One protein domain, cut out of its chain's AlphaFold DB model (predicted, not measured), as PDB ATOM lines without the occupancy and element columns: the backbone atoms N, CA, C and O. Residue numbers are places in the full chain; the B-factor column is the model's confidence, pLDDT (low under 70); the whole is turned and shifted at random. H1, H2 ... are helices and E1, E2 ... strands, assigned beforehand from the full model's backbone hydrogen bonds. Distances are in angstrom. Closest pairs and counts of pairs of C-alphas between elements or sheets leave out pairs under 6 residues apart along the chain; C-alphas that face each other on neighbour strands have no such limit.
ATOM      1  N   SER A  10     162.007  35.487 126.809       94.06
ATOM      2  CA  SER A  10     163.401  35.618 126.384       94.06
ATOM      3  C   SER A  10     164.175  36.562 127.304       94.06
ATOM      4  O   SER A  10     163.779  37.714 127.492       94.06
ATOM      5  N   VAL A  11     165.307  36.096 127.824       95.19
ATOM      6  CA  VAL A  11     166.240  36.857 128.667       95.19
ATOM      7  C   VAL A  11     167.692  36.503 128.320       95.19
ATOM      8  O   VAL A  11     167.957  35.617 127.506       95.19
ATOM      9  N   ASN A  12     168.641  37.194 128.950       96.44
ATOM     10  CA  ASN A  12     170.070  36.928 128.819       96.44
ATOM     11  C   ASN A  12     170.712  36.829 130.204       96.44
ATOM     12  O   ASN A  12     170.401  37.627 131.091       96.44
ATOM     13  N   TRP A  13     171.615  35.865 130.385       95.56
ATOM     14  CA  TRP A  13     172.387  35.725 131.618       95.56
ATOM     15  C   TRP A  13     173.589  36.672 131.588       95.56
ATOM     16  O   TRP A  13     174.550  36.437 130.856       95.56
ATOM     17  N   MET A  14     173.545  37.758 132.359       94.75
ATOM     18  CA  MET A  14     174.562  38.817 132.298       94.75
ATOM     19  C   MET A  14     175.954  38.308 132.680       94.75
ATOM     20  O   MET A  14     176.944  38.623 132.016       94.75
ATOM     21  N   GLU A  15     176.019  37.442 133.689       93.88
ATOM     22  CA  GLU A  15     177.262  36.875 134.202       93.88
ATOM     23  C   GLU A  15     177.955  35.945 133.197       93.88
ATOM     24  O   GLU A  15     179.126  35.619 133.389       93.88
ATOM     25  N   HIS A  16     177.285  35.557 132.103       94.94
ATOM     26  CA  HIS A  16     177.912  34.809 131.010       94.94
ATOM     27  C   HIS A  16     179.121  35.563 130.436       94.94
ATOM     28  O   HIS A  16     180.142  34.955 130.124       94.94
ATOM     29  N   PHE A  17     179.036  36.893 130.339       93.00
ATOM     30  CA  PHE A  17     180.122  37.730 129.823       93.00
ATOM     31  C   PHE A  17     181.181  38.087 130.880       93.00
ATOM     32  O   PHE A  17     182.156  38.772 130.564       93.00
ATOM     33  N   GLY A  18     181.035  37.587 132.112       88.69
ATOM     34  CA  GLY A  18     181.979  37.794 133.208       88.69
ATOM     35  C   GLY A  18     182.079  39.247 133.691       88.69
ATOM     36  O   GLY A  18     181.346  40.132 133.257       88.69
ATOM     37  N   GLY A  19     183.003  39.485 134.626       84.94
ATOM     38  CA  GLY A  19     183.248  40.807 135.215       84.94
ATOM     39  C   GLY A  19     182.187  41.261 136.227       84.94
ATOM     40  O   GLY A  19     181.162  40.615 136.415       84.94
ATOM     41  N   THR A  20     182.464  42.372 136.913       79.00
ATOM     42  CA  THR A  20     181.528  43.040 137.842       79.00
ATOM     43  C   THR A  20     180.935  44.324 137.259       79.00
ATOM     44  O   THR A  20     180.174  45.004 137.939       79.00
ATOM     45  N   ASP A  21     181.322  44.693 136.036       90.81
ATOM     46  CA  ASP A  21     180.837  45.896 135.364       90.81
ATOM     47  C   ASP A  21     179.575  45.579 134.558       90.81
ATOM     48  O   ASP A  21     179.611  44.927 133.510       90.81
ATOM     49  N   GLN A  22     178.452  46.059 135.078       90.88
ATOM     50  CA  GLN A  22     177.139  45.835 134.504       90.88
ATOM     51  C   GLN A  22     176.978  46.510 133.135       90.88
ATOM     52  O   GLN A  22     176.346  45.940 132.243       90.88
ATOM     53  N   GLU A  23     177.573  47.688 132.922       90.88
ATOM     54  CA  GLU A  23     177.466  48.387 131.637       90.88
ATOM     55  C   GLU A  23     178.179  47.612 130.528       90.88
ATOM     56  O   GLU A  23     177.630  47.450 129.431       90.88
ATOM     57  N   ALA A  24     179.362  47.068 130.827       92.56
ATOM     58  CA  ALA A  24     180.109  46.219 129.906       92.56
ATOM     59  C   ALA A  24     179.338  44.936 129.548       92.56
ATOM     60  O   ALA A  24     179.296  44.542 128.378       92.56
ATOM     61  N   GLN A  25     178.676  44.306 130.523       94.56
ATOM     62  CA  GLN A  25     177.838  43.126 130.285       94.56
ATOM     63  C   GLN A  25     176.630  43.449 129.398       94.56
ATOM     64  O   GLN A  25     176.364  42.736 128.430       94.56
ATOM     65  N   ILE A  26     175.924  44.553 129.666       93.94
ATOM     66  CA  ILE A  26     174.802  44.994 128.825       93.94
ATOM     67  C   ILE A  26     175.283  45.342 127.409       93.94
ATOM     68  O   ILE A  26     174.596  45.037 126.433       93.94
ATOM     69  N   ALA A  27     176.461  45.956 127.261       92.75
ATOM     70  CA  ALA A  27     177.056  46.201 125.949       92.75
ATOM     71  C   ALA A  27     177.308  44.890 125.186       92.75
ATOM     72  O   ALA A  27     176.972  44.804 124.007       92.75
ATOM     73  N   LYS A  28     177.797  43.843 125.860       94.12
ATOM     74  CA  LYS A  28     177.971  42.518 125.251       94.12
ATOM     75  C   LYS A  28     176.648  41.870 124.861       94.12
ATOM     76  O   LYS A  28     176.555  41.333 123.763       94.12
ATOM     77  N   ILE A  29     175.608  41.980 125.686       94.12
ATOM     78  CA  ILE A  29     174.268  41.491 125.327       94.12
ATOM     79  C   ILE A  29     173.754  42.203 124.067       94.12
ATOM     80  O   ILE A  29     173.289  41.545 123.140       94.12
ATOM     81  N   ARG A  30     173.906  43.531 123.974       91.62
ATOM     82  CA  ARG A  30     173.524  44.308 122.777       91.62
ATOM     83  C   ARG A  30     174.202  43.822 121.497       91.62
ATOM     84  O   ARG A  30     173.585  43.888 120.440       91.62
ATOM     85  N   GLU A  31     175.456  43.386 121.585       92.06
ATOM     86  CA  GLU A  31     176.219  42.881 120.436       92.06
ATOM     87  C   GLU A  31     175.698  41.529 119.920       92.06
ATOM     88  O   GLU A  31     175.853  41.240 118.737       92.06
ATOM     89  N   HIS A  32     175.102  40.711 120.792       92.62
ATOM     90  CA  HIS A  32     174.795  39.304 120.510       92.62
ATOM     91  C   HIS A  32     173.297  39.006 120.364       92.62
ATOM     92  O   HIS A  32     172.933  38.004 119.752       92.62
ATOM     93  N   ILE A  33     172.425  39.860 120.907       90.25
ATOM     94  CA  ILE A  33     170.989  39.585 120.971       90.25
ATOM     95  C   ILE A  33     170.342  39.441 119.585       90.25
ATOM     96  O   ILE A  33     170.484  40.300 118.714       90.25
ATOM     97  N   GLU A  34     169.568  38.372 119.393       85.81
ATOM     98  CA  GLU A  34     168.850  38.102 118.133       85.81
ATOM     99  C   GLU A  34     167.454  38.742 118.065       85.81
ATOM    100  O   GLU A  34     166.789  38.712 117.026       85.81
ATOM    101  N   LEU A  35     166.984  39.345 119.159       80.19
ATOM    102  CA  LEU A  35     165.675  39.986 119.195       80.19
ATOM    103  C   LEU A  35     165.650  41.257 118.341       80.19
ATOM    104  O   LEU A  35     166.464  42.170 118.491       80.19
ATOM    105  N   SER A  36     164.619  41.372 117.501       78.94
ATOM    106  CA  SER A  36     164.315  42.624 116.811       78.94
ATOM    107  C   SER A  36     163.751  43.639 117.807       78.94
ATOM    108  O   SER A  36     162.554  43.666 118.101       78.94
ATOM    109  N   LEU A  37     164.631  44.471 118.364       78.62
ATOM    110  CA  LEU A  37     164.248  45.511 119.312       78.62
ATOM    111  C   LEU A  37     163.832  46.788 118.572       78.62
ATOM    112  O   LEU A  37     164.567  47.339 117.736       78.62
ATOM    113  N   ALA A  38     162.640  47.282 118.916       80.94
ATOM    114  CA  ALA A  38     162.156  48.584 118.476       80.94
ATOM    115  C   ALA A  38     163.126  49.700 118.900       80.94
ATOM    116  O   ALA A  38     163.889  49.551 119.852       80.94
ATOM    117  N   LYS A  39     163.072  50.858 118.228       80.12
ATOM    118  CA  LYS A  39     163.923  52.014 118.577       80.12
ATOM    119  C   LYS A  39     163.756  52.464 120.036       80.12
ATOM    120  O   LYS A  39     164.713  52.942 120.625       80.12
ATOM    121  N   SER A  40     162.560  52.298 120.596       85.69
ATOM    122  CA  SER A  40     162.226  52.603 121.990       85.69
ATOM    123  C   SER A  40     162.346  51.392 122.925       85.69
ATOM    124  O   SER A  40     161.855  51.444 124.047       85.69
ATOM    125  N   GLY A  41     162.922  50.279 122.459       87.56
ATOM    126  CA  GLY A  41     163.113  49.086 123.275       87.56
ATOM    127  C   GLY A  41     164.069  49.357 124.433       87.56
ATOM    128  O   GLY A  41     165.014  50.142 124.299       87.56
ATOM    129  N   LEU A  42     163.847  48.675 125.550       92.12
ATOM    130  CA  LEU A  42     164.658  48.780 126.756       92.12
ATOM    131  C   LEU A  42     165.041  47.375 127.225       92.12
ATOM    132  O   LEU A  42     164.264  46.434 127.060       92.12
ATOM    133  N   PHE A  43     166.216  47.251 127.826       93.19
ATOM    134  CA  PHE A  43     166.557  46.117 128.672       93.19
ATOM    135  C   PHE A  43     166.126  46.410 130.098       93.19
ATOM    136  O   PHE A  43     166.308  47.527 130.580       93.19
ATOM    137  N   ALA A  44     165.598  45.395 130.769       94.88
ATOM    138  CA  ALA A  44     165.314  45.427 132.192       94.88
ATOM    139  C   ALA A  44     166.203  44.395 132.888       94.88
ATOM    140  O   ALA A  44     166.263  43.242 132.459       94.88
ATOM    141  N   VAL A  45     166.891  44.813 133.946       95.69
ATOM    142  CA  VAL A  45     167.739  43.936 134.758       95.69
ATOM    143  C   VAL A  45     166.919  43.390 135.917       95.69
ATOM    144  O   VAL A  45     166.234  44.133 136.624       95.69
ATOM    145  N   LEU A  46     166.992  42.077 136.104       96.06
ATOM    146  CA  LEU A  46     166.248  41.323 137.104       96.06
ATOM    147  C   LEU A  46     167.223  40.441 137.880       96.06
ATOM    148  O   LEU A  46     168.151  39.876 137.307       96.06
ATOM    149  N   ASN A  47     166.975  40.254 139.176       96.38
ATOM    150  CA  ASN A  47     167.691  39.249 139.954       96.38
ATOM    151  C   ASN A  47     166.906  37.933 139.977       96.38
ATOM    152  O   ASN A  47     165.765  37.888 140.439       96.38
ATOM    153  N   VAL A  48     167.551  36.850 139.546       95.69
ATOM    154  CA  VAL A  48     166.924  35.531 139.387       95.69
ATOM    155  C   VAL A  48     166.360  34.993 140.703       95.69
ATOM    156  O   VAL A  48     165.211  34.562 140.759       95.69
ATOM    157  N   GLY A  49     167.119  35.077 141.797       96.38
ATOM    158  CA  GLY A  49     166.641  34.626 143.106       96.38
ATOM    159  C   GLY A  49     165.426  35.421 143.589       96.38
ATOM    160  O   GLY A  49     164.476  34.844 144.119       96.38
ATOM    161  N   ARG A  50     165.417  36.742 143.368       96.62
ATOM    162  CA  ARG A  50     164.289  37.606 143.745       96.62
ATOM    163  C   ARG A  50     163.021  37.274 142.970       96.62
ATOM    164  O   ARG A  50     161.984  37.114 143.607       96.62
ATOM    165  N   ILE A  51     163.097  37.126 141.645       96.62
ATOM    166  CA  ILE A  51     161.905  36.815 140.838       96.62
ATOM    167  C   ILE A  51     161.325  35.444 141.201       96.62
ATOM    168  O   ILE A  51     160.111  35.319 141.348       96.62
ATOM    169  N   LEU A  52     162.179  34.436 141.421       97.00
ATOM    170  CA  LEU A  52     161.744  33.091 141.798       97.00
ATOM    171  C   LEU A  52     161.007  33.111 143.139       97.00
ATOM    172  O   LEU A  52     159.895  32.593 143.243       97.00
ATOM    173  N   ASN A  53     161.601  33.761 144.140       96.88
ATOM    174  CA  ASN A  53     161.012  33.879 145.470       96.88
ATOM    175  C   ASN A  53     159.702  34.677 145.445       96.88
ATOM    176  O   ASN A  53     158.743  34.295 146.113       96.88
ATOM    177  N   GLN A  54     159.650  35.774 144.684       97.12
ATOM    178  CA  GLN A  54     158.463  36.622 144.591       97.12
ATOM    179  C   GLN A  54     157.292  35.859 143.966       97.12
ATOM    180  O   GLN A  54     156.202  35.833 144.533       97.12
ATOM    181  N   VAL A  55     157.512  35.170 142.845       96.94
ATOM    182  CA  VAL A  55     156.446  34.409 142.179       96.94
ATOM    183  C   VAL A  55     155.988  33.226 143.030       96.94
ATOM    184  O   VAL A  55     154.783  33.013 143.165       96.94
ATOM    185  N   GLN A  56     156.912  32.511 143.678       96.38
ATOM    186  CA  GLN A  56     156.567  31.401 144.573       96.38
ATOM    187  C   GLN A  56     155.782  31.859 145.813       96.38
ATOM    188  O   GLN A  56     154.965  31.113 146.346       96.38
ATOM    189  N   LYS A  57     156.020  33.081 146.298       97.38
ATOM    190  CA  LYS A  57     155.327  33.622 147.472       97.38
ATOM    191  C   LYS A  57     153.849  33.922 147.205       97.38
ATOM    192  O   LYS A  57     153.042  33.815 148.125       97.38
ATOM    193  N   PHE A  58     153.510  34.332 145.986       97.25
ATOM    194  CA  PHE A  58     152.174  34.833 145.644       97.25
ATOM    195  C   PHE A  58     151.398  33.929 144.682       97.25
ATOM    196  O   PHE A  58     150.239  34.209 144.384       97.25
ATOM    197  N   THR A  59     152.009  32.847 144.198       96.50
ATOM    198  CA  THR A  59     151.390  31.920 143.248       96.50
ATOM    199  C   THR A  59     151.838  30.482 143.519       96.50
ATOM    200  O   THR A  59     152.891  30.247 144.103       96.50
ATOM    201  N   GLU A  60     151.078  29.504 143.025       95.44
ATOM    202  CA  GLU A  60     151.498  28.092 143.013       95.44
ATOM    203  C   GLU A  60     152.430  27.760 141.829       95.44
ATOM    204  O   GLU A  60     152.830  26.609 141.637       95.44
ATOM    205  N   LYS A  61     152.768  28.755 140.998       95.44
ATOM    206  CA  LYS A  61     153.592  28.564 139.804       95.44
ATOM    207  C   LYS A  61     155.054  28.423 140.202       95.44
ATOM    208  O   LYS A  61     155.563  29.116 141.083       95.44
ATOM    209  N   LYS A  62     155.756  27.547 139.488       94.75
ATOM    210  CA  LYS A  62     157.196  27.364 139.625       94.75
ATOM    211  C   LYS A  62     157.867  27.789 138.332       94.75
ATOM    212  O   LYS A  62     157.749  27.101 137.320       94.75
ATOM    213  N   LEU A  63     158.569  28.914 138.389       96.81
ATOM    214  CA  LEU A  63     159.364  29.364 137.261       96.81
ATOM    215  C   LEU A  63     160.637  28.526 137.121       96.81
ATOM    216  O   LEU A  63     161.213  28.072 138.114       96.81
ATOM    217  N   ALA A  64     161.085  28.356 135.883       96.56
ATOM    218  CA  ALA A  64     162.382  27.777 135.558       96.56
ATOM    219  C   ALA A  64     163.143  28.737 134.647       96.56
ATOM    220  O   ALA A  64     162.565  29.273 133.707       96.56
ATOM    221  N   ILE A  65     164.428  28.952 134.930       96.56
ATOM    222  CA  ILE A  65     165.317  29.722 134.064       96.56
ATOM    223  C   ILE A  65     166.262  28.724 133.417       96.56
ATOM    224  O   ILE A  65     167.014  28.049 134.122       96.56
ATOM    225  N   LEU A  66     166.183  28.598 132.097       97.12
ATOM    226  CA  LEU A  66     166.974  27.646 131.328       97.12
ATOM    227  C   LEU A  66     167.958  28.403 130.445       97.12
ATOM    228  O   LEU A  66     167.583  29.372 129.791       97.12
ATOM    229  N   HIS A  67     169.216  27.963 130.450       97.06
ATOM    230  CA  HIS A  67     170.230  28.484 129.545       97.06
ATOM    231  C   HIS A  67     170.056  27.835 128.171       97.06
ATOM    232  O   HIS A  67     170.219  26.621 128.038       97.06
ATOM    233  N   GLU A  68     169.714  28.643 127.171       95.88
ATOM    234  CA  GLU A  68     169.334  28.195 125.829       95.88
ATOM    235  C   GLU A  68     170.087  29.017 124.778       95.88
ATOM    236  O   GLU A  68     169.487  29.797 124.042       95.88
ATOM    237  N   PRO A  69     171.424  28.896 124.731       96.25
ATOM    238  CA  PRO A  69     172.239  29.714 123.851       96.25
ATOM    239  C   PRO A  69     171.899  29.428 122.390       96.25
ATOM    240  O   PRO A  69     171.770  28.271 121.975       96.25
ATOM    241  N   THR A  70     171.822  30.483 121.587       94.31
ATOM    242  CA  THR A  70     171.755  30.354 120.131       94.31
ATOM    243  C   THR A  70     173.149  30.514 119.533       94.31
ATOM    244  O   THR A  70     174.139  30.758 120.226       94.31
ATOM    245  N   ARG A  71     173.260  30.353 118.211       93.38
ATOM    246  CA  ARG A  71     174.554  30.473 117.532       93.38
ATOM    247  C   ARG A  71     175.145  31.883 117.638       93.38
ATOM    248  O   ARG A  71     176.368  32.001 117.643       93.38
ATOM    249  N   SER A  72     174.316  32.925 117.675       93.38
ATOM    250  CA  SER A  72     174.787  34.309 117.802       93.38
ATOM    251  C   SER A  72     174.524  34.927 119.167       93.38
ATOM    252  O   SER A  72     175.210  35.889 119.487       93.38
ATOM    253  N   ASP A  73     173.626  34.362 119.979       95.69
ATOM    254  CA  ASP A  73     173.399  34.800 121.353       95.69
ATOM    255  C   ASP A  73     173.799  33.716 122.372       95.69
ATOM    256  O   ASP A  73     172.959  32.934 122.830       95.69
ATOM    257  N   PRO A  74     175.086  33.657 122.764       96.00
ATOM    258  CA  PRO A  74     175.580  32.638 123.684       96.00
ATOM    259  C   PRO A  74     175.107  32.859 125.124       96.00
ATOM    260  O   PRO A  74     175.279  31.981 125.962       96.00
ATOM    261  N   SER A  75     174.519  34.019 125.426       96.12
ATOM    262  CA  SER A  75     173.982  34.343 126.750       96.12
ATOM    263  C   SER A  75     172.474  34.119 126.851       96.12
ATOM    264  O   SER A  75     171.917  34.283 127.939       96.12
ATOM    265  N   HIS A  76     171.818  33.762 125.741       97.38
ATOM    266  CA  HIS A  76     170.372  33.609 125.686       97.38
ATOM    267  C   HIS A  76     169.870  32.571 126.694       97.38
ATOM    268  O   HIS A  76     170.520  31.570 127.016       97.38
ATOM    269  N   SER A  77     168.723  32.866 127.288       96.75
ATOM    270  CA  SER A  77     168.052  32.047 128.286       96.75
ATOM    271  C   SER A  77     166.545  32.310 128.238       96.75
ATOM    272  O   SER A  77     166.099  33.363 127.780       96.75
ATOM    273  N   GLY A  78     165.757  31.371 128.749       96.31
ATOM    274  CA  GLY A  78     164.301  31.482 128.813       96.31
ATOM    275  C   GLY A  78     163.776  31.398 130.241       96.31
ATOM    276  O   GLY A  78     164.247  30.578 131.031       96.31
ATOM    277  N   VAL A  79     162.782  32.227 130.580       96.81
ATOM    278  CA  VAL A  79     161.978  32.082 131.805       96.81
ATOM    279  C   VAL A  79     160.672  31.363 131.471       96.81
ATOM    280  O   VAL A  79     159.792  31.920 130.814       96.81
ATOM    281  N   TYR A  80     160.552  30.137 131.962       97.19
ATOM    282  CA  TYR A  80     159.433  29.218 131.765       97.19
ATOM    283  C   TYR A  80     158.544  29.128 133.005       97.19
ATOM    284  O   TYR A  80     158.932  29.550 134.093       97.19
ATOM    285  N   GLY A  81     157.389  28.473 132.860       95.44
ATOM    286  CA  GLY A  81     156.535  28.067 133.983       95.44
ATOM    287  C   GLY A  81     155.267  28.901 134.157       95.44
ATOM    288  O   GLY A  81     154.571  28.747 135.161       95.44
ATOM    289  N   TYR A  82     154.949  29.760 133.188       95.50
ATOM    290  CA  TYR A  82     153.710  30.533 133.134       95.50
ATOM    291  C   TYR A  82     153.268  30.749 131.680       95.50
ATOM    292  O   TYR A  82     154.059  30.580 130.756       95.50
ATOM    293  N   ARG A  83     151.989  31.066 131.481       94.06
ATOM    294  CA  ARG A  83     151.342  31.262 130.174       94.06
ATOM    295  C   ARG A  83     150.970  32.726 129.954       94.06
ATOM    296  O   ARG A  83     151.001  33.529 130.882       94.06
ATOM    297  N   HIS A  84     150.551  33.060 128.733       91.69
ATOM    298  CA  HIS A  84     150.030  34.387 128.380       91.69
ATOM    299  C   HIS A  84     148.937  34.889 129.347       91.69
ATOM    300  O   HIS A  84     148.964  36.042 129.767       91.69
ATOM    301  N   GLU A  85     148.025  34.000 129.747       93.50
ATOM    302  CA  GLU A  85     146.903  34.272 130.658       93.50
ATOM    303  C   GLU A  85     147.305  34.483 132.131       93.50
ATOM    304  O   GLU A  85     146.513  34.998 132.921       93.50
ATOM    305  N   ASP A  86     148.540  34.139 132.513       94.25
ATOM    306  CA  ASP A  86     149.045  34.288 133.883       94.25
ATOM    307  C   ASP A  86     149.511  35.738 134.149       94.25
ATOM    308  O   ASP A  86     150.683  36.002 134.433       94.25
ATOM    309  N   LEU A  87     148.579  36.696 134.066       94.31
ATOM    310  CA  LEU A  87     148.848  38.136 134.212       94.31
ATOM    311  C   LEU A  87     149.571  38.474 135.522       94.31
ATOM    312  O   LEU A  87     150.544  39.225 135.513       94.31
ATOM    313  N   LEU A  88     149.159  37.841 136.624       96.38
ATOM    314  CA  LEU A  88     149.761  38.044 137.942       96.38
ATOM    315  C   LEU A  88     151.260  37.707 137.957       96.38
ATOM    316  O   LEU A  88     152.051  38.424 138.558       96.38
ATOM    317  N   VAL A  89     151.684  36.636 137.276       96.44
ATOM    318  CA  VAL A  89     153.112  36.281 137.211       96.44
ATOM    319  C   VAL A  89     153.894  37.368 136.475       96.44
ATOM    320  O   VAL A  89     154.976  37.755 136.913       96.44
ATOM    321  N   ALA A  90     153.339  37.894 135.379       94.06
ATOM    322  CA  ALA A  90     153.975  38.964 134.621       94.06
ATOM    323  C   ALA A  90     154.090  40.266 135.434       94.06
ATOM    324  O   ALA A  90     155.125  40.928 135.358       94.06
ATOM    325  N   GLU A  91     153.067  40.609 136.219       96.06
ATOM    326  CA  GLU A  91     153.077  41.766 137.125       96.06
ATOM    327  C   GLU A  91     154.146  41.615 138.212       96.06
ATOM    328  O   GLU A  91     154.984  42.499 138.375       96.06
ATOM    329  N   LEU A  92     154.204  40.456 138.874       97.06
ATOM    330  CA  LEU A  92     155.201  40.174 139.911       97.06
ATOM    331  C   LEU A  92     156.640  40.229 139.378       97.06
ATOM    332  O   LEU A  92     157.538  40.689 140.082       97.06
ATOM    333  N   ILE A  93     156.883  39.777 138.141       95.06
ATOM    334  CA  ILE A  93     158.199  39.917 137.496       95.06
ATOM    335  C   ILE A  93     158.510  41.397 137.243       95.06
ATOM    336  O   ILE A  93     159.628  41.839 137.507       95.06
ATOM    337  N   MET A  94     157.534  42.169 136.755       94.25
ATOM    338  CA  MET A  94     157.708  43.594 136.461       94.25
ATOM    339  C   MET A  94     158.047  44.409 137.717       94.25
ATOM    340  O   MET A  94     158.901  45.289 137.662       94.25
ATOM    341  N   GLU A  95     157.436  44.091 138.859       95.38
ATOM    342  CA  GLU A  95     157.734  44.740 140.143       95.38
ATOM    343  C   GLU A  95     159.181  44.527 140.613       95.38
ATOM    344  O   GLU A  95     159.695  45.312 141.409       95.38
ATOM    345  N   MET A  96     159.851  43.475 140.132       95.94
ATOM    346  CA  MET A  96     161.211  43.107 140.539       95.94
ATOM    347  C   MET A  96     162.306  43.685 139.635       95.94
ATOM    348  O   MET A  96     163.484  43.365 139.837       95.94
ATOM    349  N   VAL A  97     161.951  44.519 138.651       95.50
ATOM    350  CA  VAL A  97     162.924  45.220 137.802       95.50
ATOM    351  C   VAL A  97     163.815  46.101 138.676       95.50
ATOM    352  O   VAL A  97     163.338  46.966 139.407       95.50
ATOM    353  N   MET A  98     165.124  45.868 138.602       94.31
ATOM    354  CA  MET A  98     166.120  46.614 139.370       94.31
ATOM    355  C   MET A  98     166.574  47.861 138.620       94.31
ATOM    356  O   MET A  98     166.666  48.937 139.202       94.31
ATOM    357  N   GLU A  99     166.852  47.705 137.328       94.00
ATOM    358  CA  GLU A  99     167.411  48.753 136.480       94.00
ATOM    359  C   GLU A  99     166.897  48.626 135.049       94.00
ATOM    360  O   GLU A  99     166.466  47.555 134.614       94.00
ATOM    361  N   ILE A 100     166.961  49.732 134.310       94.25
ATOM    362  CA  ILE A 100     166.527  49.815 132.920       94.25
ATOM    363  C   ILE A 100     167.638  50.447 132.088       94.25
ATOM    364  O   ILE A 100     168.178  51.488 132.454       94.25
ATOM    365  N   TYR A 101     167.929  49.846 130.937       93.00
ATOM    366  CA  TYR A 101     168.930  50.321 129.988       93.00
ATOM    367  C   TYR A 101     168.316  50.502 128.597       93.00
ATOM    368  O   TYR A 101     167.469  49.707 128.189       93.00
ATOM    369  N   PRO A 102     168.768  51.484 127.800       91.06
ATOM    370  CA  PRO A 102     168.400  51.569 126.392       91.06
ATOM    371  C   PRO A 102     168.798  50.302 125.625       91.06
ATOM    372  O   PRO A 102     169.903  49.783 125.806       91.06
ATOM    373  N   SER A 103     167.939  49.813 124.730       87.88
ATOM    374  CA  SER A 103     168.313  48.688 123.857       87.88
ATOM    375  C   SER A 103     169.362  49.064 122.809       87.88
ATOM    376  O   SER A 103     170.165  48.228 122.406       87.88
TER     377      SER A 103
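This is residues 10 to 103 of the 106 residues of an uncharacterized protein of Olavius algarvensis Delta 1 endosymbiont (UniProt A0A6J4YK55). Two small antiparallel sheets, E1 E4 E3 and E2 E5, make the middle of this domain and come near each other at E1 and E2, while a pair of helices sits at each end of the longest axis: H1 and H2 at one end, H3 and H4 at the other. The printed part has 94 residues, with four named helices and five named strands in the order E1 H1 H2 E2 H3 E3 E4 H4 E5; the class is mixed, helices and strands. The whole is compact, with a radius of gyration of the C-alphas of 13.6 A and spans of 36 by 26 by 25 A.

Find C-alpha 10 at (163.401, 35.618, 126.384); there E1 begins, residues 10 to 12, 7.2 A long. Next come H1, residues 14 to 17, 6.2 A, and H2, residues 22 to 32, 15.6 A. E2, residues 42 to 46, runs 12.9 A. Look for C-alpha 48 at (166.924, 35.531, 139.387), where H3, residues 48 to 58, starts its 16.0 A. E3, residues 64 to 67, spans 9.9 A and E4, residues 76 to 80, 13.3 A. H4, residues 87 to 95, spans 12.6 A, and E5, residues 97 to 102, runs 14.2 A to C-alpha 102 at (168.400, 51.569, 126.392).

Begin at E4, the inner strand of its sheet, with E1 and E3 as edge strands. E1 and E4 are antiparallel at 132 degrees; look for N 11 and O 77, 2.8 A apart and within hydrogen-bond range. E3 and E4 form a hairpin, antiparallel at 162 degrees, with N 80 and O 64 within range at 2.8 A. E1 is near E2. E2 and E5 are antiparallel at 154 degrees, with N 43 and O 101 within range at 2.8 A. H2 is near both E2 and E5 and only grazes the sheet E1 E4 E3, with its residues 26 to 32. H1 touches H2, their closest C-alphas being those of Met 14 and Gln 25, 5.8 A apart. H3 touches H4 at a steep tilt of 45 degrees, opposite ways; their closest C-alphas, those of Ile 51 and Ile 93, are 5.9 A apart. H2 and H3 are apart. In H2, H3 and H4 every O i to N i+4 pair is within hydrogen-bond range; H1 is too short for such a pair.

Look for the two C-alphas farthest apart, those of Gly 19 and Glu 85, at 37.2 A. The printed part has no cut, and no link is long. The mean pLDDT of the printed part is 93.4, and no printed residue is under 70.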